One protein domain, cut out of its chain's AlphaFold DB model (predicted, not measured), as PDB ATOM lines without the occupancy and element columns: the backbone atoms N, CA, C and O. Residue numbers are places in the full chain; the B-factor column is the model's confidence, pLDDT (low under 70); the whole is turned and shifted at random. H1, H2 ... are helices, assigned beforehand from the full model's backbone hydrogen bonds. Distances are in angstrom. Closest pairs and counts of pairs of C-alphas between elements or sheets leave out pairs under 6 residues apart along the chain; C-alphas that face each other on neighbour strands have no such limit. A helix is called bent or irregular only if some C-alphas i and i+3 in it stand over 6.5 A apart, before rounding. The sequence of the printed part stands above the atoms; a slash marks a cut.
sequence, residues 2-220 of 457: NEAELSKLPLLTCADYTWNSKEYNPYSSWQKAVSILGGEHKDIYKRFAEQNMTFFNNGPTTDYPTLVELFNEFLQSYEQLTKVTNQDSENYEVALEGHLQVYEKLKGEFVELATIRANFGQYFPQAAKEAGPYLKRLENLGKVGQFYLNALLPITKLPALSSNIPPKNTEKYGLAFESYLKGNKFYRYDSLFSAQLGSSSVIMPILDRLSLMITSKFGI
ATOM      1  N   ASN A   2     481.547 323.777 370.210       88.62
ATOM      2  CA  ASN A   2     482.718 324.486 369.652       88.62
ATOM      3  C   ASN A   2     482.666 324.561 368.110       88.62
ATOM      4  O   ASN A   2     483.417 325.306 367.488       88.62
ATOM      5  N   GLU A   3     481.759 323.792 367.516       93.00
ATOM      6  CA  GLU A   3     481.458 323.652 366.098       93.00
ATOM      7  C   GLU A   3     480.490 324.764 365.670       93.00
ATOM      8  O   GLU A   3     479.303 324.737 366.013       93.00
ATOM      9  N   ALA A   4     481.000 325.789 364.986       95.94
ATOM     10  CA  ALA A   4     480.256 327.007 364.681       95.94
ATOM     11  C   ALA A   4     479.162 326.773 363.631       95.94
ATOM     12  O   ALA A   4     478.038 327.249 363.799       95.94
ATOM     13  N   GLU A   5     479.466 326.023 362.571       96.81
ATOM     14  CA  GLU A   5     478.509 325.709 361.509       96.81
ATOM     15  C   GLU A   5     477.407 324.776 362.006       96.81
ATOM     16  O   GLU A   5     476.225 325.042 361.780       96.81
ATOM     17  N   LEU A   6     477.765 323.724 362.745       94.69
ATOM     18  CA  LEU A   6     476.792 322.793 363.322       94.69
ATOM     19  C   LEU A   6     475.948 323.437 364.430       94.69
ATOM     20  O   LEU A   6     474.783 323.078 364.604       94.69
ATOM     21  N   SER A   7     476.481 324.435 365.144       95.62
ATOM     22  CA  SER A   7     475.717 325.195 366.144       95.62
ATOM     23  C   SER A   7     474.620 326.072 365.533       95.62
ATOM     24  O   SER A   7     473.718 326.490 366.259       95.62
ATOM     25  N   LYS A   8     474.622 326.327 364.215       97.19
ATOM     26  CA  LYS A   8     473.556 327.111 363.570       97.19
ATOM     27  C   LYS A   8     472.185 326.455 363.705       97.19
ATOM     28  O   LYS A   8     471.204 327.172 363.870       97.19
ATOM     29  N   LEU A   9     472.103 325.122 363.688       94.50
ATOM     30  CA  LEU A   9     470.830 324.413 363.834       94.50
ATOM     31  C   LEU A   9     470.160 324.713 365.184       94.50
ATOM     32  O   LEU A   9     469.054 325.258 365.166       94.50
ATOM     33  N   PRO A  10     470.789 324.453 366.349       92.44
ATOM     34  CA  PRO A  10     470.171 324.799 367.623       92.44
ATOM     35  C   PRO A  10     469.976 326.312 367.784       92.44
ATOM     36  O   PRO A  10     468.946 326.722 368.310       92.44
ATOM     37  N   LEU A  11     470.880 327.160 367.276       96.12
ATOM     38  CA  LEU A  11     470.718 328.620 367.343       96.12
ATOM     39  C   LEU A  11     469.482 329.125 366.583       96.12
ATOM     40  O   LEU A  11     468.791 330.007 367.088       96.12
ATOM     41  N   LEU A  12     469.163 328.550 365.418       96.38
ATOM     42  CA  LEU A  12     467.928 328.861 364.691       96.38
ATOM     43  C   LEU A  12     466.687 328.467 365.502       96.38
ATOM     44  O   LEU A  12     465.739 329.246 365.581       96.38
ATOM     45  N   THR A  13     466.712 327.306 366.164       93.75
ATOM     46  CA  THR A  13     465.594 326.892 367.030       93.75
ATOM     47  C   THR A  13     465.469 327.760 368.288       93.75
ATOM     48  O   THR A  13     464.359 328.075 368.709       93.75
ATOM     49  N   CYS A  14     466.591 328.225 368.853       94.94
ATOM     50  CA  CYS A  14     466.602 329.188 369.953       94.94
ATOM     51  C   CYS A  14     466.047 330.548 369.518       94.94
ATOM     52  O   CYS A  14     465.328 331.182 370.286       94.94
ATOM     53  N   ALA A  15     466.361 331.004 368.303       96.94
ATOM     54  CA  ALA A  15     465.827 332.250 367.765       96.94
ATOM     55  C   ALA A  15     464.296 332.187 367.623       96.94
ATOM     56  O   ALA A  15     463.608 333.104 368.060       96.94
ATOM     57  N   ASP A  16     463.761 331.079 367.104       95.75
ATOM     58  CA  ASP A  16     462.313 330.846 367.000       95.75
ATOM     59  C   ASP A  16     461.639 330.840 368.387       95.75
ATOM     60  O   ASP A  16     460.665 331.558 368.620       95.75
ATOM     61  N   TYR A  17     462.220 330.112 369.350       94.81
ATOM     62  CA  TYR A  17     461.716 330.060 370.728       94.81
ATOM     63  C   TYR A  17     461.745 331.422 371.432       94.81
ATOM     64  O   TYR A  17     460.771 331.822 372.065       94.81
ATOM     65  N   THR A  18     462.864 332.145 371.347       97.25
ATOM     66  CA  THR A  18     463.036 333.426 372.055       97.25
ATOM     67  C   THR A  18     462.220 334.555 371.437       97.25
ATOM     68  O   THR A  18     461.849 335.487 372.148       97.25
ATOM     69  N   TRP A  19     461.898 334.462 370.145       96.81
ATOM     70  CA  TRP A  19     461.031 335.418 369.467       96.81
ATOM     71  C   TRP A  19     459.546 335.198 369.784       96.81
ATOM     72  O   TRP A  19     458.825 336.165 370.028       96.81
ATOM     73  N   ASN A  20     459.071 333.945 369.790       95.31
ATOM     74  CA  ASN A  20     457.667 333.626 370.062       95.31
ATOM     75  C   ASN A  20     457.501 332.293 370.808       95.31
ATOM     76  O   ASN A  20     457.038 331.294 370.255       95.31
ATOM     77  N   SER A  21     457.825 332.295 372.100       94.56
ATOM     78  CA  SER A  21     457.758 331.098 372.946       94.56
ATOM     79  C   SER A  21     456.351 330.511 373.080       94.56
ATOM     80  O   SER A  21     456.217 329.312 373.309       94.56
ATOM     81  N   LYS A  22     455.300 331.328 372.913       95.50
ATOM     82  CA  LYS A  22     453.901 330.890 373.026       95.50
ATOM     83  C   LYS A  22     453.483 329.955 371.885       95.50
ATOM     84  O   LYS A  22     452.740 329.013 372.131       95.50
ATOM     85  N   GLU A  23     453.959 330.213 370.668       94.25
ATOM     86  CA  GLU A  23     453.652 329.406 369.472       94.25
ATOM     87  C   GLU A  23     454.796 328.446 369.098       94.25
ATOM     88  O   GLU A  23     454.743 327.777 368.063       94.25
ATOM     89  N   TYR A  24     455.861 328.387 369.904       90.44
ATOM     90  CA  TYR A  24     457.022 327.556 369.616       90.44
ATOM     91  C   TYR A  24     456.660 326.069 369.637       90.44
ATOM     92  O   TYR A  24     456.236 325.516 370.653       90.44
ATOM     93  N   ASN A  25     456.912 325.401 368.512       89.56
ATOM     94  CA  ASN A  25     456.873 323.950 368.412       89.56
ATOM     95  C   ASN A  25     458.288 323.429 368.104       89.56
ATOM     96  O   ASN A  25     458.805 323.729 367.023       89.56
ATOM     97  N   PRO A  26     458.908 322.625 368.991       85.75
ATOM     98  CA  PRO A  26     460.282 322.159 368.805       85.75
ATOM     99  C   PRO A  26     460.517 321.436 367.477       85.75
ATOM    100  O   PRO A  26     461.504 321.698 366.791       85.75
ATOM    101  N   TYR A  27     459.595 320.553 367.088       85.06
ATOM    102  CA  TYR A  27     459.739 319.736 365.888       85.06
ATOM    103  C   TYR A  27     459.600 320.577 364.616       85.06
ATOM    104  O   TYR A  27     460.473 320.535 363.749       85.06
ATOM    105  N   SER A  28     458.562 321.410 364.526       89.38
ATOM    106  CA  SER A  28     458.389 322.316 363.386       89.38
ATOM    107  C   SER A  28     459.532 323.330 363.278       89.38
ATOM    108  O   SER A  28     459.960 323.650 362.169       89.38
ATOM    109  N   SER A  29     460.052 323.819 364.407       92.38
ATOM    110  CA  SER A  29     461.212 324.716 364.447       92.38
ATOM    111  C   SER A  29     462.470 324.036 363.903       92.38
ATOM    112  O   SER A  29     463.150 324.572 363.027       92.38
ATOM    113  N   TRP A  30     462.735 322.805 364.348       90.94
ATOM    114  CA  TRP A  30     463.849 321.992 363.861       90.94
ATOM    115  C   TRP A  30     463.739 321.703 362.357       90.94
ATOM    116  O   TRP A  30     464.708 321.900 361.624       90.94
ATOM    117  N   GLN A  31     462.552 321.331 361.861       90.62
ATOM    118  CA  GLN A  31     462.320 321.092 360.430       90.62
ATOM    119  C   GLN A  31     462.589 322.342 359.580       90.62
ATOM    120  O   GLN A  31     463.195 322.251 358.506       90.62
ATOM    121  N   LYS A  32     462.173 323.523 360.060       94.75
ATOM    122  CA  LYS A  32     462.480 324.806 359.412       94.75
ATOM    123  C   LYS A  32     463.983 325.078 359.418       94.75
ATOM    124  O   LYS A  32     464.526 325.412 358.371       94.75
ATOM    125  N   ALA A  33     464.660 324.895 360.553       95.69
ATOM    126  CA  ALA A  33     466.102 325.108 360.670       95.69
ATOM    127  C   ALA A  33     466.898 324.204 359.714       95.69
ATOM    128  O   ALA A  33     467.753 324.691 358.978       95.69
ATOM    129  N   VAL A  34     466.565 322.913 359.656       94.81
ATOM    130  CA  VAL A  34     467.149 321.956 358.703       94.81
ATOM    131  C   VAL A  34     466.894 322.377 357.257       94.81
ATOM    132  O   VAL A  34     467.805 322.318 356.438       94.81
ATOM    133  N   SER A  35     465.683 322.841 356.938       96.81
ATOM    134  CA  SER A  35     465.352 323.307 355.584       96.81
ATOM    135  C   SER A  35     466.147 324.557 355.193       96.81
ATOM    136  O   SER A  35     466.636 324.637 354.071       96.81
ATOM    137  N   ILE A  36     466.321 325.509 356.118       97.94
ATOM    138  CA  ILE A  36     467.112 326.730 355.901       97.94
ATOM    139  C   ILE A  36     468.587 326.386 355.679       97.94
ATOM    140  O   ILE A  36     469.194 326.871 354.730       97.94
ATOM    141  N   LEU A  37     469.167 325.556 356.551       97.88
ATOM    142  CA  LEU A  37     470.587 325.196 356.485       97.88
ATOM    143  C   LEU A  37     470.901 324.268 355.313       97.88
ATOM    144  O   LEU A  37     471.986 324.333 354.742       97.88
ATOM    145  N   GLY A  38     469.953 323.405 354.968       97.31
ATOM    146  CA  GLY A  38     470.102 322.415 353.918       97.31
ATOM    147  C   GLY A  38     469.802 322.924 352.507       97.31
ATOM    148  O   GLY A  38     470.339 322.372 351.548       97.31
ATOM    149  N   GLY A  39     468.965 323.959 352.361       97.50
ATOM    150  CA  GLY A  39     468.567 324.507 351.061       97.50
ATOM    151  C   GLY A  39     468.005 323.434 350.118       97.50
ATOM    152  O   GLY A  39     467.197 322.597 350.524       97.50
ATOM    153  N   GLU A  40     468.483 323.415 348.872       97.62
ATOM    154  CA  GLU A  40     468.131 322.395 347.866       97.62
ATOM    155  C   GLU A  40     468.549 320.966 348.271       97.62
ATOM    156  O   GLU A  40     467.993 319.987 347.785       97.62
ATOM    157  N   HIS A  41     469.500 320.828 349.201       98.00
ATOM    158  CA  HIS A  41     470.032 319.551 349.690       98.00
ATOM    159  C   HIS A  41     469.553 319.223 351.113       98.00
ATOM    160  O   HIS A  41     470.214 318.487 351.855       98.00
ATOM    161  N   LYS A  42     468.394 319.762 351.514       96.44
ATOM    162  CA  LYS A  42     467.833 319.605 352.864       96.44
ATOM    163  C   LYS A  42     467.696 318.169 353.340       96.44
ATOM    164  O   LYS A  42     467.891 317.943 354.525       96.44
ATOM    165  N   ASP A  43     467.445 317.203 352.462       95.38
ATOM    166  CA  ASP A  43     467.294 315.803 352.875       95.38
ATOM    167  C   ASP A  43     468.626 315.194 353.339       95.38
ATOM    168  O   ASP A  43     468.663 314.447 354.314       95.38
ATOM    169  N   ILE A  44     469.745 315.598 352.728       96.94
ATOM    170  CA  ILE A  44     471.095 315.195 353.152       96.94
ATOM    171  C   ILE A  44     471.416 315.814 354.517       96.94
ATOM    172  O   ILE A  44     471.920 315.130 355.411       96.94
ATOM    173  N   TYR A  45     471.095 317.102 354.699       96.44
ATOM    174  CA  TYR A  45     471.302 317.782 355.980       96.44
ATOM    175  C   TYR A  45     470.423 317.181 357.080       96.44
ATOM    176  O   TYR A  45     470.907 316.896 358.174       96.44
ATOM    177  N   LYS A  46     469.146 316.933 356.764       93.81
ATOM    178  CA  LYS A  46     468.164 316.281 357.631       93.81
ATOM    179  C   LYS A  46     468.685 314.930 358.088       93.81
ATOM    180  O   LYS A  46     468.760 314.711 359.287       93.81
ATOM    181  N   ARG A  47     469.120 314.066 357.168       93.44
ATOM    182  CA  ARG A  47     469.640 312.732 357.491       93.44
ATOM    183  C   ARG A  47     470.803 312.786 358.474       93.44
ATOM    184  O   ARG A  47     470.808 312.046 359.448       93.44
ATOM    185  N   PHE A  48     471.764 313.688 358.274       94.12
ATOM    186  CA  PHE A  48     472.850 313.872 359.240       94.12
ATOM    187  C   PHE A  48     472.342 314.391 360.598       94.12
ATOM    188  O   PHE A  48     472.723 313.862 361.645       94.12
ATOM    189  N   ALA A  49     471.487 315.416 360.582       91.62
ATOM    190  CA  ALA A  49     470.970 316.051 361.787       91.62
ATOM    191  C   ALA A  49     470.113 315.090 362.618       91.62
ATOM    192  O   ALA A  49     470.276 315.055 363.835       91.62
ATOM    193  N   GLU A  50     469.263 314.282 361.970       87.69
ATOM    194  CA  GLU A  50     468.422 313.289 362.635       87.69
ATOM    195  C   GLU A  50     469.278 312.395 363.503       87.69
ATOM    196  O   GLU A  50     469.018 312.340 364.691       87.69
ATOM    197  N   GLN A  51     470.357 311.818 362.967       86.38
ATOM    198  CA  GLN A  51     471.220 310.850 363.660       86.38
ATOM    199  C   GLN A  51     471.995 311.410 364.868       86.38
ATOM    200  O   GLN A  51     472.568 310.652 365.653       86.38
ATOM    201  N   ASN A  52     472.017 312.731 365.035       81.31
ATOM    202  CA  ASN A  52     472.755 313.420 366.095       81.31
ATOM    203  C   ASN A  52     471.838 314.208 367.046       81.31
ATOM    204  O   ASN A  52     472.325 314.978 367.872       81.31
ATOM    205  N   MET A  53     470.519 314.015 366.957       75.50
ATOM    206  CA  MET A  53     469.580 314.571 367.932       75.50
ATOM    207  C   MET A  53     469.716 313.884 369.295       75.50
ATOM    208  O   MET A  53     470.103 312.724 369.371       75.50
ATOM    209  N   THR A  54     469.380 314.594 370.372       61.38
ATOM    210  CA  THR A  54     469.143 314.022 371.707       61.38
ATOM    211  C   THR A  54     467.786 314.531 372.190       61.38
ATOM    212  O   THR A  54     467.544 315.739 372.165       61.38
ATOM    213  N   PHE A  55     466.874 313.632 372.571       57.09
ATOM    214  CA  PHE A  55     465.541 314.010 373.049       57.09
ATOM    215  C   PHE A  55     465.514 314.093 374.582       57.09
ATOM    216  O   PHE A  55     466.034 313.228 375.287       57.09
ATOM    217  N   PHE A  56     464.916 315.165 375.105       44.28
ATOM    218  CA  PHE A  56     464.631 315.334 376.532       44.28
ATOM    219  C   PHE A  56     463.286 314.684 376.895       44.28
ATOM    220  O   PHE A  56     462.421 314.522 376.033       44.28
ATOM    221  N   ASN A  57     463.069 314.385 378.184       36.41
ATOM    222  CA  ASN A  57     461.743 314.002 378.688       36.41
ATOM    223  C   ASN A  57     460.713 315.081 378.296       36.41
ATOM    224  O   ASN A  57     460.918 316.255 378.601       36.41
ATOM    225  N   ASN A  58     459.618 314.665 377.648       40.47
ATOM    226  CA  ASN A  58     458.546 315.493 377.062       40.47
ATOM    227  C   ASN A  58     458.876 316.217 375.733       40.47
ATOM    228  O   ASN A  58     458.093 317.061 375.295       40.47
ATOM    229  N   GLY A  59     459.998 315.902 375.072       39.78
ATOM    230  CA  GLY A  59     460.227 316.237 373.656       39.78
ATOM    231  C   GLY A  59     459.449 315.310 372.703       39.78
ATOM    232  O   GLY A  59     458.777 314.392 373.179       39.78
ATOM    233  N   PRO A  60     459.509 315.519 371.369       39.69
ATOM    234  CA  PRO A  60     458.920 314.592 370.401       39.69
ATOM    235  C   PRO A  60     459.341 313.154 370.725       39.69
ATOM    236  O   PRO A  60     460.528 312.867 370.831       39.69
ATOM    237  N   THR A  61     458.363 312.277 370.938       47.03
ATOM    238  CA  THR A  61     458.550 310.910 371.457       47.03
ATOM    239  C   THR A  61     459.029 309.912 370.401       47.03
ATOM    240  O   THR A  61     459.165 308.729 370.694       47.03
ATOM    241  N   THR A  62     459.235 310.358 369.163       50.72
ATOM    242  CA  THR A  62     459.767 309.545 368.069       50.72
ATOM    243  C   THR A  62     461.258 309.816 367.914       50.72
ATOM    244  O   THR A  62     461.684 310.715 367.188       50.72
ATOM    245  N   ASP A  63     462.053 309.010 368.611       56.22
ATOM    246  CA  ASP A  63     463.479 308.862 368.345       56.22
ATOM    247  C   ASP A  63     463.680 308.556 366.842       56.22
ATOM    248  O   ASP A  63     463.190 307.549 366.344       56.22
ATOM    249  N   TYR A  64     464.384 309.430 366.109       63.50
ATOM    250  CA  TYR A  64     464.865 309.212 364.726       63.50
ATOM    251  C   TYR A  64     463.804 308.662 363.743       63.50
ATOM    252  O   TYR A  64     463.907 307.509 363.310       63.50
ATOM    253  N   PRO A  65     462.810 309.477 363.339       71.44
ATOM    254  CA  PRO A  65     461.587 308.989 362.699       71.44
ATOM    255  C   PRO A  65     461.858 308.179 361.430       71.44
ATOM    256  O   PRO A  65     461.354 307.071 361.306       71.44
ATOM    257  N   THR A  66     462.731 308.656 360.535       87.00
ATOM    258  CA  THR A  66     462.907 308.040 359.211       87.00
ATOM    259  C   THR A  66     463.342 306.570 359.284       87.00
ATOM    260  O   THR A  66     462.682 305.698 358.723       87.00
ATOM    261  N   LEU A  67     464.447 306.263 359.975       87.88
ATOM    262  CA  LEU A  67     464.981 304.896 359.995       87.88
ATOM    263  C   LEU A  67     464.105 303.953 360.835       87.88
ATOM    264  O   LEU A  67     463.953 302.787 360.478       87.88
ATOM    265  N   VAL A  68     463.517 304.455 361.926       85.19
ATOM    266  CA  VAL A  68     462.626 303.675 362.796       85.19
ATOM    267  C   VAL A  68     461.323 303.330 362.086       85.19
ATOM    268  O   VAL A  68     460.909 302.175 362.123       85.19
ATOM    269  N   GLU A  69     460.693 304.294 361.414       88.38
ATOM    270  CA  GLU A  69     459.468 304.075 360.637       88.38
ATOM    271  C   GLU A  69     459.703 303.033 359.542       88.38
ATOM    272  O   GLU A  69     459.012 302.015 359.506       88.38
ATOM    273  N   LEU A  70     460.749 303.218 358.726       94.56
ATOM    274  CA  LEU A  70     461.107 302.271 357.667       94.56
ATOM    275  C   LEU A  70     461.401 300.869 358.212       94.56
ATOM    276  O   LEU A  70     461.007 299.870 357.609       94.56
ATOM    277  N   PHE A  71     462.089 300.775 359.352       93.50
ATOM    278  CA  PHE A  71     462.395 299.485 359.955       93.50
ATOM    279  C   PHE A  71     461.162 298.806 360.565       93.50
ATOM    280  O   PHE A  71     461.006 297.594 360.436       93.50
ATOM    281  N   ASN A  72     460.253 299.565 361.177       90.00
ATOM    282  CA  ASN A  72     459.002 299.028 361.708       90.00
ATOM    283  C   ASN A  72     458.085 298.525 360.586       90.00
ATOM    284  O   ASN A  72     457.548 297.423 360.696       90.00
ATOM    285  N   GLU A  73     457.963 299.272 359.483       95.44
ATOM    286  CA  GLU A  73     457.270 298.800 358.276       95.44
ATOM    287  C   GLU A  73     457.919 297.510 357.740       95.44
ATOM    288  O   GLU A  73     457.233 296.558 357.347       95.44
ATOM    289  N   PHE A  74     459.256 297.450 357.738       97.31
ATOM    290  CA  PHE A  74     460.002 296.275 357.288       97.31
ATOM    291  C   PHE A  74     459.706 295.051 358.162       97.31
ATOM    292  O   PHE A  74     459.394 293.983 357.635       97.31
ATOM    293  N   LEU A  75     459.737 295.201 359.489       92.44
ATOM    294  CA  LEU A  75     459.400 294.123 360.419       92.44
ATOM    295  C   LEU A  75     457.944 293.676 360.274       92.44
ATOM    296  O   LEU A  75     457.681 292.474 360.225       92.44
ATOM    297  N   GLN A  76     457.007 294.619 360.160       93.12
ATOM    298  CA  GLN A  76     455.586 294.313 360.009       93.12
ATOM    299  C   GLN A  76     455.315 293.527 358.721       93.12
ATOM    300  O   GLN A  76     454.623 292.507 358.749       93.12
ATOM    301  N   SER A  77     455.879 293.966 357.593       96.38
ATOM    302  CA  SER A  77     455.736 293.258 356.313       96.38
ATOM    303  C   SER A  77     456.424 291.886 356.330       96.38
ATOM    304  O   SER A  77     455.882 290.923 355.789       96.38
ATOM    305  N   TYR A  78     457.568 291.754 357.011       93.44
ATOM    306  CA  TYR A  78     458.238 290.464 357.196       93.44
ATOM    307  C   TYR A  78     457.402 289.491 358.043       93.44
ATOM    308  O   TYR A  78     457.287 288.304 357.726       93.44
ATOM    309  N   GLU A  79     456.778 289.977 359.116       90.06
ATOM    310  CA  GLU A  79     455.885 289.172 359.950       90.06
ATOM    311  C   GLU A  79     454.652 288.705 359.161       90.06
ATOM    312  O   GLU A  79     454.254 287.545 359.246       90.06
ATOM    313  N   GLN A  80     454.066 289.582 358.343       91.25
ATOM    314  CA  GLN A  80     452.959 289.219 357.454       91.25
ATOM    315  C   GLN A  80     453.373 288.145 356.443       91.25
ATOM    316  O   GLN A  80     452.659 287.155 356.291       91.25
ATOM    317  N   LEU A  81     454.543 288.293 355.814       92.69
ATOM    318  CA  LEU A  81     455.093 287.308 354.882       92.69
ATOM    319  C   LEU A  81     455.282 285.939 355.549       92.69
ATOM    320  O   LEU A  81     454.880 284.916 355.001       92.69
ATOM    321  N   THR A  82     455.862 285.909 356.750       87.69
ATOM    322  CA  THR A  82     456.156 284.653 357.463       87.69
ATOM    323  C   THR A  82     454.915 283.946 358.016       87.69
ATOM    324  O   THR A  82     454.962 282.736 358.237       87.69
ATOM    325  N   LYS A  83     453.790 284.653 358.189       89.50
ATOM    326  CA  LYS A  83     452.490 284.053 358.545       89.50
ATOM    327  C   LYS A  83     451.845 283.281 357.392       89.50
ATOM    328  O   LYS A  83     451.000 282.419 357.645       89.50
ATOM    329  N   VAL A  84     452.217 283.557 356.140       90.75
ATOM    330  CA  VAL A  84     451.684 282.831 354.980       90.75
ATOM    331  C   VAL A  84     452.440 281.511 354.816       90.75
ATOM    332  O   VAL A  84     453.582 281.472 354.370       90.75
ATOM    333  N   THR A  85     451.795 280.404 355.188       87.25
ATOM    334  CA  THR A  85     452.435 279.077 355.237       87.25
ATOM    335  C   THR A  85     452.638 278.440 353.863       87.25
ATOM    336  O   THR A  85     453.609 277.712 353.666       87.25
ATOM    337  N   ASN A  86     451.741 278.702 352.908       89.81
ATOM    338  CA  ASN A  86     451.852 278.185 351.548       89.81
ATOM    339  C   ASN A  86     452.632 279.161 350.656       89.81
ATOM    340  O   ASN A  86     452.056 280.119 350.135       89.81
ATOM    341  N   GLN A  87     453.924 278.883 350.462       86.56
ATOM    342  CA  GLN A  87     454.829 279.714 349.660       86.56
ATOM    343  C   GLN A  87     454.486 279.754 348.161       86.56
ATOM    344  O   GLN A  87     454.934 280.664 347.474       86.56
ATOM    345  N   ASP A  88     453.675 278.816 347.663       88.75
ATOM    346  CA  ASP A  88     453.259 278.767 346.253       88.75
ATOM    347  C   ASP A  88     451.916 279.488 346.005       88.75
ATOM    348  O   ASP A  88     451.375 279.455 344.900       88.75
ATOM    349  N   SER A  89     451.327 280.106 347.036       92.56
ATOM    350  CA  SER A  89     450.033 280.790 346.926       92.56
ATOM    351  C   SER A  89     450.155 282.218 346.387       92.56
ATOM    352  O   SER A  89     451.127 282.918 346.660       92.56
ATOM    353  N   GLU A  90     449.110 282.697 345.706       94.81
ATOM    354  CA  GLU A  90     448.999 284.102 345.276       94.81
ATOM    355  C   GLU A  90     449.149 285.073 346.459       94.81
ATOM    356  O   GLU A  90     449.864 286.067 346.365       94.81
ATOM    357  N   ASN A  91     448.576 284.730 347.619       94.19
ATOM    358  CA  ASN A  91     448.719 285.512 348.849       94.19
ATOM    359  C   ASN A  91     450.180 285.656 349.299       94.19
ATOM    360  O   ASN A  91     450.550 286.701 349.834       94.19
ATOM    361  N   TYR A  92     451.006 284.621 349.109       94.19
ATOM    362  CA  TYR A  92     452.426 284.684 349.450       94.19
ATOM    363  C   TYR A  92     453.181 285.611 348.503       94.19
ATOM    364  O   TYR A  92     453.961 286.437 348.966       94.19
ATOM    365  N   GLU A  93     452.934 285.513 347.194       94.12
ATOM    366  CA  GLU A  93     453.587 286.392 346.219       94.12
ATOM    367  C   GLU A  93     453.174 287.861 346.414       94.12
ATOM    368  O   GLU A  93     454.040 288.732 346.390       94.12
ATOM    369  N   VAL A  94     451.907 288.146 346.746       95.81
ATOM    370  CA  VAL A  94     451.456 289.502 347.116       95.81
ATOM    371  C   VAL A  94     452.147 290.001 348.392       95.81
ATOM    372  O   VAL A  94     452.652 291.124 348.428       95.81
ATOM    373  N   ALA A  95     452.203 289.178 349.446       95.69
ATOM    374  CA  ALA A  95     452.871 289.549 350.697       95.69
ATOM    375  C   ALA A  95     454.375 289.782 350.495       95.69
ATOM    376  O   ALA A  95     454.955 290.704 351.071       95.69
ATOM    377  N   LEU A  96     455.007 288.969 349.649       95.50
ATOM    378  CA  LEU A  96     456.402 289.115 349.278       95.50
ATOM    379  C   LEU A  96     456.638 290.401 348.489       95.50
ATOM    380  O   LEU A  96     457.591 291.107 348.796       95.50
ATOM    381  N   GLU A  97     455.817 290.703 347.484       96.19
ATOM    382  CA  GLU A  97     455.956 291.931 346.700       96.19
ATOM    383  C   GLU A  97     455.850 293.162 347.607       96.19
ATOM    384  O   GLU A  97     456.720 294.035 347.570       96.19
ATOM    385  N   GLY A  98     454.854 293.185 348.499       96.81
ATOM    386  CA  GLY A  98     454.716 294.231 349.511       96.81
ATOM    387  C   GLY A  98     455.943 294.332 350.423       96.81
ATOM    388  O   GLY A  98     456.459 295.426 350.655       96.81
ATOM    389  N   HIS A  99     456.473 293.197 350.886       97.25
ATOM    390  CA  HIS A  99     457.698 293.170 351.682       97.25
ATOM    391  C   HIS A  99     458.919 293.694 350.908       97.25
ATOM    392  O   HIS A  99     459.697 294.474 351.453       97.25
ATOM    393  N   LEU A 100     459.076 293.329 349.631       97.50
ATOM    394  CA  LEU A 100     460.182 293.783 348.786       97.50
ATOM    395  C   LEU A 100     460.130 295.297 348.535       97.50
ATOM    396  O   LEU A 100     461.174 295.945 348.531       97.50
ATOM    397  N   GLN A 101     458.940 295.886 348.400       97.62
ATOM    398  CA  GLN A 101     458.794 297.342 348.288       97.62
ATOM    399  C   GLN A 101     459.296 298.066 349.545       97.62
ATOM    400  O   GLN A 101     460.004 299.068 349.445       97.62
ATOM    401  N   VAL A 102     458.959 297.559 350.734       97.81
ATOM    402  CA  VAL A 102     459.425 298.135 352.005       97.81
ATOM    403  C   VAL A 102     460.923 297.891 352.212       97.81
ATOM    404  O   VAL A 102     461.647 298.798 352.629       97.81
ATOM    405  N   TYR A 103     461.410 296.699 351.856       98.00
ATOM    406  CA  TYR A 103     462.832 296.357 351.855       98.00
ATOM    407  C   TYR A 103     463.653 297.356 351.031       98.00
ATOM    408  O   TYR A 103     464.667 297.850 351.523       98.00
ATOM    409  N   GLU A 104     463.214 297.705 349.816       98.31
ATOM    410  CA  GLU A 104     463.946 298.653 348.965       98.31
ATOM    411  C   GLU A 104     463.979 300.069 349.559       98.31
ATOM    412  O   GLU A 104     465.010 300.737 349.473       98.31
ATOM    413  N   LYS A 105     462.914 300.517 350.241       98.12
ATOM    414  CA  LYS A 105     462.928 301.807 350.955       98.12
ATOM    415  C   LYS A 105     463.956 301.815 352.090       98.12
ATOM    416  O   LYS A 105     464.779 302.727 352.167       98.12
ATOM    417  N   LEU A 106     463.937 300.790 352.949       98.06
ATOM    418  CA  LEU A 106     464.882 300.669 354.064       98.06
ATOM    419  C   LEU A 106     466.327 300.544 353.560       98.06
ATOM    420  O   LEU A 106     467.234 301.201 354.074       98.06
ATOM    421  N   LYS A 107     466.545 299.734 352.518       98.44
ATOM    422  CA  LYS A 107     467.847 299.596 351.861       98.44
ATOM    423  C   LYS A 107     468.319 300.925 351.283       98.44
ATOM    424  O   LYS A 107     469.486 301.265 351.466       98.44
ATOM    425  N   GLY A 108     467.431 301.678 350.635       98.12
ATOM    426  CA  GLY A 108     467.709 303.014 350.112       98.12
ATOM    427  C   GLY A 108     468.229 303.963 351.191       98.12
ATOM    428  O   GLY A 108     469.256 304.605 350.993       98.12
ATOM    429  N   GLU A 109     467.610 303.985 352.372       97.19
ATOM    430  CA  GLU A 109     468.082 304.827 353.481       97.19
ATOM    431  C   GLU A 109     469.484 304.418 353.974       97.19
ATOM    432  O   GLU A 109     470.338 305.275 354.204       97.19
ATOM    433  N   PHE A 110     469.791 303.118 354.056       97.94
ATOM    434  CA  PHE A 110     471.151 302.664 354.381       97.94
ATOM    435  C   PHE A 110     472.177 302.948 353.269       97.94
ATOM    436  O   PHE A 110     473.358 303.164 353.566       97.94
ATOM    437  N   VAL A 111     471.758 302.964 351.997       98.25
ATOM    438  CA  VAL A 111     472.584 303.422 350.862       98.25
ATOM    439  C   VAL A 111     472.953 304.888 351.034       98.25
ATOM    440  O   VAL A 111     474.133 305.235 350.982       98.25
ATOM    441  N   GLU A 112     471.970 305.725 351.331       97.88
ATOM    442  CA  GLU A 112     472.174 307.147 351.580       97.88
ATOM    443  C   GLU A 112     473.038 307.422 352.822       97.88
ATOM    444  O   GLU A 112     473.902 308.300 352.809       97.88
ATOM    445  N   LEU A 113     472.870 306.644 353.897       96.50
ATOM    446  CA  LEU A 113     473.744 306.725 355.069       96.50
ATOM    447  C   LEU A 113     475.185 306.335 354.731       96.50
ATOM    448  O   LEU A 113     476.115 306.988 355.193       96.50
ATOM    449  N   ALA A 114     475.411 305.321 353.894       97.50
ATOM    450  CA  ALA A 114     476.767 304.941 353.499       97.50
ATOM    451  C   ALA A 114     477.458 305.958 352.589       97.50
ATOM    452  O   ALA A 114     478.686 305.981 352.525       97.50
ATOM    453  N   THR A 115     476.701 306.792 351.880       98.06
ATOM    454  CA  THR A 115     477.246 307.867 351.040       98.06
ATOM    455  C   THR A 115     477.254 309.220 351.757       98.06
ATOM    456  O   THR A 115     477.805 310.187 351.222       98.06
ATOM    457  N   ILE A 116     476.741 309.293 352.996       97.62
ATOM    458  CA  ILE A 116     476.521 310.547 353.730       97.62
ATOM    459  C   ILE A 116     477.777 311.402 353.830       97.62
ATOM    460  O   ILE A 116     477.712 312.611 353.655       97.62
ATOM    461  N   ARG A 117     478.947 310.796 354.056       97.19
ATOM    462  CA  ARG A 117     480.204 311.537 354.189       97.19
ATOM    463  C   ARG A 117     480.586 312.256 352.897       97.19
ATOM    464  O   ARG A 117     481.032 313.400 352.957       97.19
ATOM    465  N   ALA A 118     480.428 311.590 351.754       98.06
ATOM    466  CA  ALA A 118     480.739 312.165 350.451       98.06
ATOM    467  C   ALA A 118     479.734 313.272 350.103       98.06
ATOM    468  O   ALA A 118     480.132 314.406 349.848       98.06
ATOM    469  N   ASN A 119     478.440 312.962 350.198       98.06
ATOM    470  CA  ASN A 119     477.363 313.880 349.834       98.06
ATOM    471  C   ASN A 119     477.326 315.108 350.760       98.06
ATOM    472  O   ASN A 119     477.317 316.245 350.294       98.06
ATOM    473  N   PHE A 120     477.389 314.912 352.080       98.25
ATOM    474  CA  PHE A 120     477.419 316.017 353.041       98.25
ATOM    475  C   PHE A 120     478.689 316.868 352.880       98.25
ATOM    476  O   PHE A 120     478.624 318.092 352.959       98.25
ATOM    477  N   GLY A 121     479.836 316.243 352.587       98.12
ATOM    478  CA  GLY A 121     481.086 316.944 352.285       98.12
ATOM    479  C   GLY A 121     481.022 317.810 351.026       98.12
ATOM    480  O   GLY A 121     481.583 318.905 351.015       98.12
ATOM    481  N   GLN A 122     480.322 317.342 349.992       98.25
ATOM    482  CA  GLN A 122     480.129 318.071 348.741       98.25
ATOM    483  C   GLN A 122     479.246 319.312 348.928       98.25
ATOM    484  O   GLN A 122     479.592 320.382 348.433       98.25
ATOM    485  N   TYR A 123     478.117 319.173 349.626       98.25
ATOM    486  CA  TYR A 123     477.105 320.232 349.699       98.25
ATOM    487  C   TYR A 123     477.247 321.152 350.920       98.25
ATOM    488  O   TYR A 123     476.836 322.307 350.859       98.25
ATOM    489  N   PHE A 124     477.875 320.684 352.003       98.19
ATOM    490  CA  PHE A 124     478.037 321.434 353.256       98.19
ATOM    491  C   PHE A 124     479.496 321.418 353.752       98.19
ATOM    492  O   PHE A 124     479.769 320.978 354.872       98.19
ATOM    493  N   PRO A 125     480.475 321.888 352.956       97.81
ATOM    494  CA  PRO A 125     481.895 321.643 353.210       97.81
ATOM    495  C   PRO A 125     482.417 322.228 354.530       97.81
ATOM    496  O   PRO A 125     483.326 321.649 355.126       97.81
ATOM    497  N   GLN A 126     481.883 323.356 355.017       97.38
ATOM    498  CA  GLN A 126     482.289 323.904 356.316       97.38
ATOM    499  C   GLN A 126     481.738 323.061 357.476       97.38
ATOM    500  O   GLN A 126     482.512 322.635 358.330       97.38
ATOM    501  N   ALA A 127     480.445 322.723 357.454       97.00
ATOM    502  CA  ALA A 127     479.837 321.830 358.442       97.00
ATOM    503  C   ALA A 127     480.475 320.427 358.425       97.00
ATOM    504  O   ALA A 127     480.675 319.814 359.469       97.00
ATOM    505  N   ALA A 128     480.861 319.925 357.249       97.38
ATOM    506  CA  ALA A 128     481.503 318.622 357.099       97.38
ATOM    507  C   ALA A 128     482.879 318.543 357.780       97.38
ATOM    508  O   ALA A 128     483.250 317.481 358.283       97.38
ATOM    509  N   LYS A 129     483.631 319.655 357.823       96.56
ATOM    510  CA  LYS A 129     484.907 319.724 358.557       96.56
ATOM    511  C   LYS A 129     484.698 319.530 360.057       96.56
ATOM    512  O   LYS A 129     485.494 318.843 360.688       96.56
ATOM    513  N   GLU A 130     483.620 320.089 360.599       95.88
ATOM    514  CA  GLU A 130     483.239 319.944 362.007       95.88
ATOM    515  C   GLU A 130     482.655 318.546 362.297       95.88
ATOM    516  O   GLU A 130     482.951 317.938 363.322       95.88
ATOM    517  N   ALA A 131     481.888 317.986 361.357       95.19
ATOM    518  CA  ALA A 131     481.183 316.712 361.506       95.19
ATOM    519  C   ALA A 131     482.013 315.456 361.161       95.19
ATOM    520  O   ALA A 131     481.496 314.340 361.238       95.19
ATOM    521  N   GLY A 132     483.277 315.601 360.750       93.81
ATOM    522  CA  GLY A 132     484.072 314.539 360.113       93.81
ATOM    523  C   GLY A 132     484.026 313.161 360.801       93.81
ATOM    524  O   GLY A 132     483.712 312.170 360.132       93.81
ATOM    525  N   PRO A 133     484.302 313.062 362.118       91.75
ATOM    526  CA  PRO A 133     484.218 311.797 362.851       91.75
ATOM    527  C   PRO A 133     482.818 311.161 362.842       91.75
ATOM    528  O   PRO A 133     482.703 309.950 362.644       91.75
ATOM    529  N   TYR A 134     481.761 311.966 362.989       92.62
ATOM    530  CA  TYR A 134     480.363 311.516 362.980       92.62
ATOM    531  C   TYR A 134     479.949 311.013 361.594       92.62
ATOM    532  O   TYR A 134     479.386 309.929 361.473       92.62
ATOM    533  N   LEU A 135     480.306 311.747 360.534       95.31
ATOM    534  CA  LEU A 135     480.036 311.352 359.148       95.31
ATOM    535  C   LEU A 135     480.700 310.020 358.792       95.31
ATOM    536  O   LEU A 135     480.078 309.176 358.155       95.31
ATOM    537  N   LYS A 136     481.951 309.806 359.222       94.06
ATOM    538  CA  LYS A 136     482.668 308.544 358.986       94.06
ATOM    539  C   LYS A 136     482.004 307.371 359.719       94.06
ATOM    540  O   LYS A 136     481.938 306.275 359.167       94.06
ATOM    541  N   ARG A 137     481.516 307.591 360.946       92.81
ATOM    542  CA  ARG A 137     480.804 306.559 361.714       92.81
ATOM    543  C   ARG A 137     479.444 306.228 361.090       92.81
ATOM    544  O   ARG A 137     479.136 305.055 360.914       92.81
ATOM    545  N   LEU A 138     478.674 307.233 360.667       93.94
ATOM    546  CA  LEU A 138     477.400 307.030 359.962       93.94
ATOM    547  C   LEU A 138     477.576 306.311 358.623       93.94
ATOM    548  O   LEU A 138     476.834 305.377 358.338       93.94
ATOM    549  N   GLU A 139     478.598 306.679 357.848       95.94
ATOM    550  CA  GLU A 139     478.977 305.960 356.629       95.94
ATOM    551  C   GLU A 139     479.229 304.470 356.914       95.94
ATOM    552  O   GLU A 139     478.773 303.602 356.169       95.94
ATOM    553  N   ASN A 140     479.946 304.164 357.999       95.50
ATOM    554  CA  ASN A 140     480.230 302.792 358.408       95.50
ATOM    555  C   ASN A 140     478.943 302.020 358.734       95.50
ATOM    556  O   ASN A 140     478.720 300.948 358.177       95.50
ATOM    557  N   LEU A 141     478.071 302.581 359.574       94.19
ATOM    558  CA  LEU A 141     476.805 301.949 359.966       94.19
ATOM    559  C   LEU A 141     475.834 301.798 358.783       94.19
ATOM    560  O   LEU A 141     475.166 300.771 358.665       94.19
ATOM    561  N   GLY A 142     475.828 302.758 357.850       96.44
ATOM    562  CA  GLY A 142     475.112 302.655 356.578       96.44
ATOM    563  C   GLY A 142     475.553 301.447 355.747       96.44
ATOM    564  O   GLY A 142     474.722 300.702 355.224       96.44
ATOM    565  N   LYS A 143     476.868 301.191 355.678       97.75
ATOM    566  CA  LYS A 143     477.419 300.005 354.997       97.75
ATOM    567  C   LYS A 143     477.001 298.712 355.691       97.75
ATOM    568  O   LYS A 143     476.640 297.764 355.000       97.75
ATOM    569  N   VAL A 144     477.006 298.669 357.027       97.56
ATOM    570  CA  VAL A 144     476.546 297.488 357.784       97.56
ATOM    571  C   VAL A 144     475.100 297.148 357.422       97.56
ATOM    572  O   VAL A 144     474.829 296.018 357.019       97.56
ATOM    573  N   GLY A 145     474.191 298.130 357.483       97.81
ATOM    574  CA  GLY A 145     472.778 297.923 357.153       97.81
ATOM    575  C   GLY A 145     472.565 297.419 355.725       97.81
ATOM    576  O   GLY A 145     471.820 296.463 355.512       97.81
ATOM    577  N   GLN A 146     473.296 297.969 354.750       98.12
ATOM    578  CA  GLN A 146     473.278 297.460 353.375       98.12
ATOM    579  C   GLN A 146     473.737 296.008 353.268       98.12
ATOM    580  O   GLN A 146     473.088 295.211 352.591       98.12
ATOM    581  N   PHE A 147     474.854 295.648 353.905       98.56
ATOM    582  CA  PHE A 147     475.362 294.278 353.861       98.56
ATOM    583  C   PHE A 147     474.395 293.289 354.508       98.56
ATOM    584  O   PHE A 147     474.190 292.207 353.961       98.56
ATOM    585  N   TYR A 148     473.759 293.659 355.620       98.38
ATOM    586  CA  TYR A 148     472.758 292.818 356.274       98.38
ATOM    587  C   TYR A 148     471.489 292.649 355.434       98.38
ATOM    588  O   TYR A 148     471.002 291.531 355.283       98.38
ATOM    589  N   LEU A 149     470.985 293.708 354.803       98.44
ATOM    590  CA  LEU A 149     469.842 293.589 353.893       98.44
ATOM    591  C   LEU A 149     470.186 292.745 352.657       98.44
ATOM    592  O   LEU A 149     469.437 291.833 352.306       98.44
ATOM    593  N   ASN A 150     471.370 292.947 352.072       98.38
ATOM    594  CA  ASN A 150     471.867 292.104 350.983       98.38
ATOM    595  C   ASN A 150     472.035 290.636 351.409       98.38
ATOM    596  O   ASN A 150     471.836 289.744 350.586       98.38
ATOM    597  N   ALA A 151     472.366 290.373 352.678       98.06
ATOM    598  CA  ALA A 151     472.416 289.023 353.223       98.06
ATOM    599  C   ALA A 151     471.019 288.400 353.366       98.06
ATOM    600  O   ALA A 151     470.853 287.223 353.063       98.06
ATOM    601  N   LEU A 152     470.010 289.173 353.782       96.50
ATOM    602  CA  LEU A 152     468.632 288.695 353.953       96.50
ATOM    603  C   LEU A 152     467.939 288.362 352.631       96.50
ATOM    604  O   LEU A 152     467.230 287.356 352.550       96.50
ATOM    605  N   LEU A 153     468.139 289.174 351.592       95.88
ATOM    606  CA  LEU A 153     467.426 289.058 350.317       95.88
ATOM    607  C   LEU A 153     467.435 287.633 349.707       95.88
ATOM    608  O   LEU A 153     466.354 287.087 349.463       95.88
ATOM    609  N   PRO A 154     468.589 286.962 349.498       94.88
ATOM    610  CA  PRO A 154     468.619 285.630 348.881       94.88
ATOM    611  C   PRO A 154     468.000 284.522 349.751       94.88
ATOM    612  O   PRO A 154     467.573 283.498 349.213       94.88
ATOM    613  N   ILE A 155     467.932 284.717 351.072       93.25
ATOM    614  CA  ILE A 155     467.409 283.740 352.043       93.25
ATOM    615  C   ILE A 155     466.008 284.095 352.555       93.25
ATOM    616  O   ILE A 155     465.462 283.371 353.384       93.25
ATOM    617  N   THR A 156     465.390 285.164 352.042       90.50
ATOM    618  CA  THR A 156     464.078 285.643 352.512       90.50
ATOM    619  C   THR A 156     462.998 284.576 352.335       90.50
ATOM    620  O   THR A 156     462.291 284.259 353.289       90.50
ATOM    621  N   LYS A 157     462.929 283.948 351.149       88.31
ATOM    622  CA  LYS A 157     461.985 282.848 350.867       88.31
ATOM    623  C   LYS A 157     462.405 281.504 351.474       88.31
ATOM    624  O   LYS A 157     461.622 280.560 351.478       88.31
ATOM    625  N   LEU A 158     463.654 281.371 351.918       88.44
ATOM    626  CA  LEU A 158     464.204 280.073 352.296       88.44
ATOM    627  C   LEU A 158     463.888 279.748 353.768       88.44
ATOM    628  O   LEU A 158     463.808 280.661 354.599       88.44
ATOM    629  N   PRO A 159     463.691 278.462 354.116       88.12
ATOM    630  CA  PRO A 159     463.543 278.051 355.510       88.12
ATOM    631  C   PRO A 159     464.844 278.280 356.299       88.12
ATOM    632  O   PRO A 159     465.856 278.704 355.749       88.12
ATOM    633  N   ALA A 160     464.836 278.021 357.605       89.88
ATOM    634  CA  ALA A 160     466.093 277.888 358.337       89.88
ATOM    635  C   ALA A 160     466.818 276.593 357.927       89.88
ATOM    636  O   ALA A 160     466.185 275.632 357.475       89.88
ATOM    637  N   LEU A 161     468.140 276.555 358.094       92.56
ATOM    638  CA  LEU A 161     468.932 275.354 357.840       92.56
ATOM    639  C   LEU A 161     468.462 274.175 358.702       92.56
ATOM    640  O   LEU A 161     468.152 274.319 359.883       92.56
ATOM    641  N   SER A 162     468.442 272.984 358.103       90.19
ATOM    642  CA  SER A 162     468.074 271.737 358.772       90.19
ATOM    643  C   SER A 162     468.819 270.561 358.149       90.19
ATOM    644  O   SER A 162     468.928 270.482 356.927       90.19
ATOM    645  N   SER A 163     469.289 269.622 358.972       91.19
ATOM    646  CA  SER A 163     469.836 268.348 358.489       91.19
ATOM    647  C   SER A 163     468.754 267.312 358.176       91.19
ATOM    648  O   SER A 163     469.018 266.380 357.420       91.19
ATOM    649  N   ASN A 164     467.542 267.481 358.720       84.81
ATOM    650  CA  ASN A 164     466.408 266.583 358.469       84.81
ATOM    651  C   ASN A 164     465.840 266.779 357.059       84.81
ATOM    652  O   ASN A 164     465.481 265.813 356.391       84.81
ATOM    653  N   ILE A 165     465.768 268.036 356.609       83.19
ATOM    654  CA  ILE A 165     465.355 268.412 355.251       83.19
ATOM    655  C   ILE A 165     466.371 269.431 354.713       83.19
ATOM    656  O   ILE A 165     466.115 270.638 354.758       83.19
ATOM    657  N   PRO A 166     467.546 268.977 354.234       83.50
ATOM    658  CA  PRO A 166     468.573 269.880 353.737       83.50
ATOM    659  C   PRO A 166     468.061 270.715 352.555       83.50
ATOM    660  O   PRO A 166     467.544 270.152 351.582       83.50
ATOM    661  N   PRO A 167     468.190 272.053 352.595       81.75
ATOM    662  CA  PRO A 167     467.780 272.898 351.489       81.75
ATOM    663  C   PRO A 167     468.624 272.601 350.246       81.75
ATOM    664  O   PRO A 167     469.847 272.522 350.311       81.75
ATOM    665  N   LYS A 168     467.968 272.518 349.083       82.12
ATOM    666  CA  LYS A 168     468.650 272.310 347.793       82.12
ATOM    667  C   LYS A 168     469.510 273.509 347.360       82.12
ATOM    668  O   LYS A 168     470.430 273.344 346.573       82.12
ATOM    669  N   ASN A 169     469.214 274.704 347.875       82.56
ATOM    670  CA  ASN A 169     469.798 275.977 347.437       82.56
ATOM    671  C   ASN A 169     470.903 276.482 348.385       82.56
ATOM    672  O   ASN A 169     470.861 277.640 348.802       82.56
ATOM    673  N   THR A 170     471.872 275.640 348.762       86.75
ATOM    674  CA  THR A 170     472.965 276.027 349.684       86.75
ATOM    675  C   THR A 170     473.793 277.214 349.179       86.75
ATOM    676  O   THR A 170     474.244 278.021 349.986       86.75
ATOM    677  N   GLU A 171     473.897 277.402 347.862       91.62
ATOM    678  CA  GLU A 171     474.560 278.558 347.240       91.62
ATOM    679  C   GLU A 171     473.966 279.904 347.698       91.62
ATOM    680  O   GLU A 171     474.706 280.831 348.026       91.62
ATOM    681  N   LYS A 172     472.633 280.009 347.814       95.12
ATOM    682  CA  LYS A 172     471.965 281.237 348.290       95.12
ATOM    683  C   LYS A 172     472.311 281.555 349.744       95.12
ATOM    684  O   LYS A 172     472.477 282.723 350.089       95.12
ATOM    685  N   TYR A 173     472.458 280.526 350.578       95.38
ATOM    686  CA  TYR A 173     472.964 280.694 351.941       95.38
ATOM    687  C   TYR A 173     474.436 281.101 351.940       95.38
ATOM    688  O   TYR A 173     474.824 281.903 352.778       95.38
ATOM    689  N   GLY A 174     475.239 280.618 350.987       95.31
ATOM    690  CA  GLY A 174     476.607 281.086 350.765       95.31
ATOM    691  C   GLY A 174     476.673 282.588 350.472       95.31
ATOM    692  O   GLY A 174     477.364 283.320 351.176       95.31
ATOM    693  N   LEU A 175     475.887 283.077 349.508       95.94
ATOM    694  CA  LEU A 175     475.811 284.510 349.181       95.94
ATOM    695  C   LEU A 175     475.373 285.363 350.382       95.94
ATOM    696  O   LEU A 175     475.938 286.433 350.644       95.94
ATOM    697  N   ALA A 176     474.377 284.876 351.131       97.00
ATOM    698  CA  ALA A 176     473.926 285.515 352.360       97.00
ATOM    699  C   ALA A 176     475.034 285.569 353.414       97.00
ATOM    700  O   ALA A 176     475.288 286.619 354.002       97.00
ATOM    701  N   PHE A 177     475.712 284.443 353.627       96.06
ATOM    702  CA  PHE A 177     476.757 284.299 354.627       96.06
ATOM    703  C   PHE A 177     477.952 285.208 354.329       96.06
ATOM    704  O   PHE A 177     478.414 285.928 355.210       96.06
ATOM    705  N   GLU A 178     478.405 285.264 353.077       95.56
ATOM    706  CA  GLU A 178     479.490 286.159 352.670       95.56
ATOM    707  C   GLU A 178     479.126 287.637 352.896       95.56
ATOM    708  O   GLU A 178     479.930 288.411 353.425       95.56
ATOM    709  N   SER A 179     477.901 288.032 352.536       97.44
ATOM    710  CA  SER A 179     477.402 289.395 352.764       97.44
ATOM    711  C   SER A 179     477.324 289.723 354.256       97.44
ATOM    712  O   SER A 179     477.754 290.798 354.676       97.44
ATOM    713  N   TYR A 180     476.862 288.775 355.072       96.38
ATOM    714  CA  TYR A 180     476.815 288.901 356.526       96.38
ATOM    715  C   TYR A 180     478.211 289.087 357.139       96.38
ATOM    716  O   TYR A 180     478.408 290.005 357.935       96.38
ATOM    717  N   LEU A 181     479.208 288.299 356.716       94.06
ATOM    718  CA  LEU A 181     480.593 288.443 357.181       94.06
ATOM    719  C   LEU A 181     481.177 289.823 356.845       94.06
ATOM    720  O   LEU A 181     481.845 290.432 357.685       94.06
ATOM    721  N   LYS A 182     480.898 290.349 355.642       94.62
ATOM    722  CA  LYS A 182     481.295 291.715 355.259       94.62
ATOM    723  C   LYS A 182     480.660 292.749 356.191       94.62
ATOM    724  O   LYS A 182     481.376 293.607 356.705       94.62
ATOM    725  N   GLY A 183     479.357 292.633 356.460       95.38
ATOM    726  CA  GLY A 183     478.640 293.493 357.407       95.38
ATOM    727  C   GLY A 183     479.237 293.449 358.816       95.38
ATOM    728  O   GLY A 183     479.577 294.492 359.368       95.38
ATOM    729  N   ASN A 184     479.476 292.250 359.355       90.81
ATOM    730  CA  ASN A 184     480.068 292.056 360.684       90.81
ATOM    731  C   ASN A 184     481.459 292.675 360.823       90.81
ATOM    732  O   ASN A 184     481.791 293.223 361.875       90.81
ATOM    733  N   LYS A 185     482.274 292.619 359.766       89.38
ATOM    734  CA  LYS A 185     483.592 293.258 359.751       89.38
ATOM    735  C   LYS A 185     483.478 294.775 359.931       89.38
ATOM    736  O   LYS A 185     484.164 295.337 360.780       89.38
ATOM    737  N   PHE A 186     482.583 295.428 359.183       91.19
ATOM    738  CA  PHE A 186     482.314 296.861 359.352       91.19
ATOM    739  C   PHE A 186     481.698 297.174 360.720       91.19
ATOM    740  O   PHE A 186     482.094 298.155 361.349       91.19
ATOM    741  N   TYR A 187     480.780 296.337 361.208       89.31
ATOM    742  CA  TYR A 187     480.137 296.539 362.505       89.31
ATOM    743  C   TYR A 187     481.154 296.514 363.648       89.31
ATOM    744  O   TYR A 187     481.163 297.406 364.487       89.31
ATOM    745  N   ARG A 188     482.117 295.584 363.624       83.25
ATOM    746  CA  ARG A 188     483.208 295.556 364.615       83.25
ATOM    747  C   ARG A 188     484.095 296.784 364.579       83.25
ATOM    748  O   ARG A 188     484.545 297.230 365.634       83.25
ATOM    749  N   TYR A 189     484.339 297.351 363.401       83.81
ATOM    750  CA  TYR A 189     485.097 298.595 363.298       83.81
ATOM    751  C   TYR A 189     484.387 299.784 363.952       83.81
ATOM    752  O   TYR A 189     485.072 300.762 364.240       83.81
ATOM    753  N   ASP A 190     483.084 299.698 364.266       81.88
ATOM    754  CA  ASP A 190     482.388 300.725 365.052       81.88
ATOM    755  C   ASP A 190     483.048 300.945 366.422       81.88
ATOM    756  O   ASP A 190     483.203 302.085 366.858       81.88
ATOM    757  N   SER A 191     483.552 299.876 367.051       73.12
ATOM    758  CA  SER A 191     484.250 299.951 368.343       73.12
ATOM    759  C   SER A 191     485.490 300.858 368.329       73.12
ATOM    760  O   SER A 191     485.895 301.354 369.378       73.12
ATOM    761  N   LEU A 192     486.071 301.115 367.149       77.69
ATOM    762  CA  LEU A 192     487.241 301.978 366.969       77.69
ATOM    763  C   LEU A 192     486.881 303.470 366.876       77.69
ATOM    764  O   LEU A 192     487.779 304.317 366.851       77.69
ATOM    765  N   PHE A 193     485.595 303.819 366.788       79.06
ATOM    766  CA  PHE A 193     485.152 305.206 366.706       79.06
ATOM    767  C   PHE A 193     484.928 305.802 368.095       79.06
ATOM    768  O   PHE A 193     484.212 305.255 368.927       79.06
ATOM    769  N   SER A 194     485.488 306.991 368.321       75.88
ATOM    770  CA  SER A 194     485.276 307.769 369.548       75.88
ATOM    771  C   SER A 194     484.082 308.729 369.473       75.88
ATOM    772  O   SER A 194     483.638 309.228 370.505       75.88
ATOM    773  N   ALA A 195     483.565 309.007 368.271       84.38
ATOM    774  CA  ALA A 195     482.454 309.933 368.061       84.38
ATOM    775  C   ALA A 195     481.131 309.317 368.531       84.38
ATOM    776  O   ALA A 195     480.720 308.278 368.014       84.38
ATOM    777  N   GLN A 196     480.448 309.954 369.482       79.50
ATOM    778  CA  GLN A 196     479.174 309.476 370.019       79.50
ATOM    779  C   GLN A 196     478.009 309.938 369.136       79.50
ATOM    780  O   GLN A 196     477.711 311.124 369.075       79.50
ATOM    781  N   LEU A 197     477.335 309.003 368.466       80.25
ATOM    782  CA  LEU A 197     476.104 309.303 367.736       80.25
ATOM    783  C   LEU A 197     474.931 309.271 368.702       80.25
ATOM    784  O   LEU A 197     474.775 308.277 369.416       80.25
ATOM    785  N   GLY A 198     474.089 310.307 368.668       75.31
ATOM    786  CA  GLY A 198     472.825 310.312 369.406       75.31
ATOM    787  C   GLY A 198     472.003 309.060 369.093       75.31
ATOM    788  O   GLY A 198     471.526 308.391 370.004       75.31
ATOM    789  N   SER A 199     471.950 308.669 367.815       78.88
ATOM    790  CA  SER A 199     471.166 307.526 367.337       78.88
ATOM    791  C   SER A 199     471.721 306.149 367.682       78.88
ATOM    792  O   SER A 199     471.151 305.155 367.240       78.88
ATOM    793  N   SER A 200     472.800 306.041 368.464       77.56
ATOM    794  CA  SER A 200     473.394 304.736 368.806       77.56
ATOM    795  C   SER A 200     472.386 303.809 369.503       77.56
ATOM    796  O   SER A 200     472.365 302.616 369.224       77.56
ATOM    797  N   SER A 201     471.482 304.347 370.330       70.88
ATOM    798  CA  SER A 201     470.388 303.590 370.965       70.88
ATOM    799  C   SER A 201     469.298 303.115 369.994       70.88
ATOM    800  O   SER A 201     468.403 302.387 370.409       70.88
ATOM    801  N   VAL A 202     469.363 303.505 368.719       76.81
ATOM    802  CA  VAL A 202     468.356 303.193 367.697       76.81
ATOM    803  C   VAL A 202     468.949 302.423 366.526       76.81
ATOM    804  O   VAL A 202     468.505 301.313 366.240       76.81
ATOM    805  N   ILE A 203     469.979 302.959 365.865       84.94
ATOM    806  CA  ILE A 203     470.566 302.312 364.686       84.94
ATOM    807  C   ILE A 203     471.194 300.962 365.039       84.94
ATOM    808  O   ILE A 203     471.058 300.014 364.274       84.94
ATOM    809  N   MET A 204     471.830 300.835 366.208       82.50
ATOM    810  CA  MET A 204     472.470 299.580 366.611       82.50
ATOM    811  C   MET A 204     471.442 298.484 366.892       82.50
ATOM    812  O   MET A 204     471.570 297.431 366.272       82.50
ATOM    813  N   PRO A 205     470.366 298.710 367.678       78.62
ATOM    814  CA  PRO A 205     469.293 297.726 367.781       78.62
ATOM    815  C   PRO A 205     468.692 297.317 366.434       78.62
ATOM    816  O   PRO A 205     468.405 296.140 366.248       78.62
ATOM    817  N   ILE A 206     468.532 298.238 365.476       88.44
ATOM    818  CA  ILE A 206     468.065 297.897 364.120       88.44
ATOM    819  C   ILE A 206     469.041 296.929 363.433       88.44
ATOM    820  O   ILE A 206     468.626 295.897 362.905       88.44
ATOM    821  N   LEU A 207     470.343 297.221 363.472       91.50
ATOM    822  CA  LEU A 207     471.376 296.352 362.902       91.50
ATOM    823  C   LEU A 207     471.445 294.992 363.617       91.50
ATOM    824  O   LEU A 207     471.518 293.961 362.951       91.50
ATOM    825  N   ASP A 208     471.338 294.971 364.947       85.44
ATOM    826  CA  ASP A 208     471.313 293.750 365.758       85.44
ATOM    827  C   ASP A 208     470.079 292.891 365.426       85.44
ATOM    828  O   ASP A 208     470.168 291.668 365.323       85.44
ATOM    829  N   ARG A 209     468.918 293.517 365.186       86.81
ATOM    830  CA  ARG A 209     467.695 292.827 364.743       86.81
ATOM    831  C   ARG A 209     467.850 292.227 363.350       86.81
ATOM    832  O   ARG A 209     467.472 291.076 363.149       86.81
ATOM    833  N   LEU A 210     468.428 292.965 362.400       93.81
ATOM    834  CA  LEU A 210     468.727 292.434 361.066       93.81
ATOM    835  C   LEU A 210     469.705 291.249 361.155       93.81
ATOM    836  O   LEU A 210     469.467 290.209 360.543       93.81
ATOM    837  N   SER A 211     470.754 291.369 361.971       91.62
ATOM    838  CA  SER A 211     471.700 290.285 362.261       91.62
ATOM    839  C   SER A 211     471.004 289.048 362.842       91.62
ATOM    840  O   SER A 211     471.243 287.924 362.390       91.62
ATOM    841  N   LEU A 212     470.074 289.231 363.784       87.75
ATOM    842  CA  LEU A 212     469.270 288.149 364.351       87.75
ATOM    843  C   LEU A 212     468.420 287.443 363.283       87.75
ATOM    844  O   LEU A 212     468.407 286.213 363.207       87.75
ATOM    845  N   MET A 213     467.755 288.207 362.412       90.56
ATOM    846  CA  MET A 213     466.969 287.649 361.307       90.56
ATOM    847  C   MET A 213     467.840 286.802 360.369       90.56
ATOM    848  O   MET A 213     467.426 285.716 359.971       90.56
ATOM    849  N   ILE A 214     469.065 287.248 360.070       93.88
ATOM    850  CA  ILE A 214     470.027 286.503 359.246       93.88
ATOM    851  C   ILE A 214     470.471 285.226 359.964       93.88
ATOM    852  O   ILE A 214     470.325 284.126 359.437       93.88
ATOM    853  N   THR A 215     471.009 285.360 361.174       90.62
ATOM    854  CA  THR A 215     471.631 284.258 361.926       90.62
ATOM    855  C   THR A 215     470.638 283.163 362.309       90.62
ATOM    856  O   THR A 215     470.991 281.982 362.263       90.62
ATOM    857  N   SER A 216     469.367 283.512 362.532       87.81
ATOM    858  CA  SER A 216     468.296 282.531 362.741       87.81
ATOM    859  C   SER A 216     468.114 281.581 361.547       87.81
ATOM    860  O   SER A 216     467.913 280.380 361.738       87.81
ATOM    861  N   LYS A 217     468.275 282.066 360.303       91.06
ATOM    862  CA  LYS A 217     468.218 281.225 359.093       91.06
ATOM    863  C   LYS A 217     469.383 280.246 359.018       91.06
ATOM    864  O   LYS A 217     469.240 279.194 358.406       91.06
ATOM    865  N   PHE A 218     470.497 280.558 359.673       91.00
ATOM    866  CA  PHE A 218     471.657 279.681 359.794       91.00
ATOM    867  C   PHE A 218     471.568 278.708 360.975       91.00
ATOM    868  O   PHE A 218     472.473 277.901 361.131       91.00
ATOM    869  N   GLY A 219     470.494 278.742 361.774       84.94
ATOM    870  CA  GLY A 219     470.330 277.886 362.955       84.94
ATOM    871  C   GLY A 219     471.110 278.364 364.183       84.94
ATOM    872  O   GLY A 219     471.280 277.601 365.134       84.94
ATOM    873  N   ILE A 220     471.583 279.612 364.171       83.81
ATOM    874  CA  ILE A 220     472.322 280.223 365.275       83.81
ATOM    875  C   ILE A 220     471.343 280.985 366.156       83.81
ATOM    876  O   ILE A 220     470.520 281.761 365.667       83.81
TER     877      ILE A 220
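What this domain is: This is residues 2 to 220 of the 457 residues of the protein "F5/8 type C domain-containing protein" of Firmicutes bacterium (UniProt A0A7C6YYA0). Five helices, H3 to H7, make a long up-and-down bundle, each running against the one before it, and a small head of H1 and bent H2 sits at one end, where H2b packs on H4. Residues 18 to 23 stick out. The printed part has 219 residues with seven named helices, H1 to H7 in order, and no named strand: all helix. It is only just compact, close to loose, with a radius of gyration of the C-alphas of 20.2 A, and spans 68 by 36 by 32 A.

How they stand to each other: H2, residues 26 to 50, was assigned as one helix by its hydrogen bonds but is bent, C-alphas 37 and 40 being 9.4 A apart; its arms are H2a, residues 26 to 37, and H2b, residues 40 to 50. H1, residues 8 to 19, touches H2a, closest C-alphas Thr 13 and Ser 29, 5.5 A. H4, residues 90 to 123, touches H2b with residues 113 to 123 alone, about perpendicular at 80 degrees, closest C-alphas Ile 44 and Phe 120, 6.4 A. H3, residues 65 to 83, forms a hairpin with H4, closest C-alphas Ser 77 and His 99, 5.0 A. H5, residues 125 to 155, forms hairpins with H4, closest C-alphas Ala 114 and Glu 139, 4.0 A, and with H6, residues 170 to 192, closest C-alphas Ala 151 and Ala 176, 3.9 A. H7, residues 200 to 217, touches H5 at a shallow tilt of 19 degrees, the same way, closest C-alphas Leu 152 and Ile 214, 5.9 A. Every O i to N i+4 pair is within hydrogen-bond range in H1, H2a and H3, but 6 of 7 in H2b, 28 of 30 in H4, 22 of 27 in H5, 17 of 19 in H6 and 11 of 14 in H7.

Where its parts are: H1 begins at C-alpha 8 (473.556, 327.111, 363.570). H4 is 46.0 A long, H5 40.6 A and H6 34.3 A. H2b, H4 and H5 are irregular: C-alphas 40 and 43 are 8.3 A apart, 114 and 117 7.5 A, 130 and 133 8.2 A. H7 ends at C-alpha 217 (468.218, 281.225, 359.093).

The domain as a whole: The C-alphas farthest apart, of Trp 19 and Asn 164, are 69.9 A apart. The printed part has no cut. The long links are residues 51 to 64 and 156 to 169. Residues 54 to 64 are under pLDDT 70.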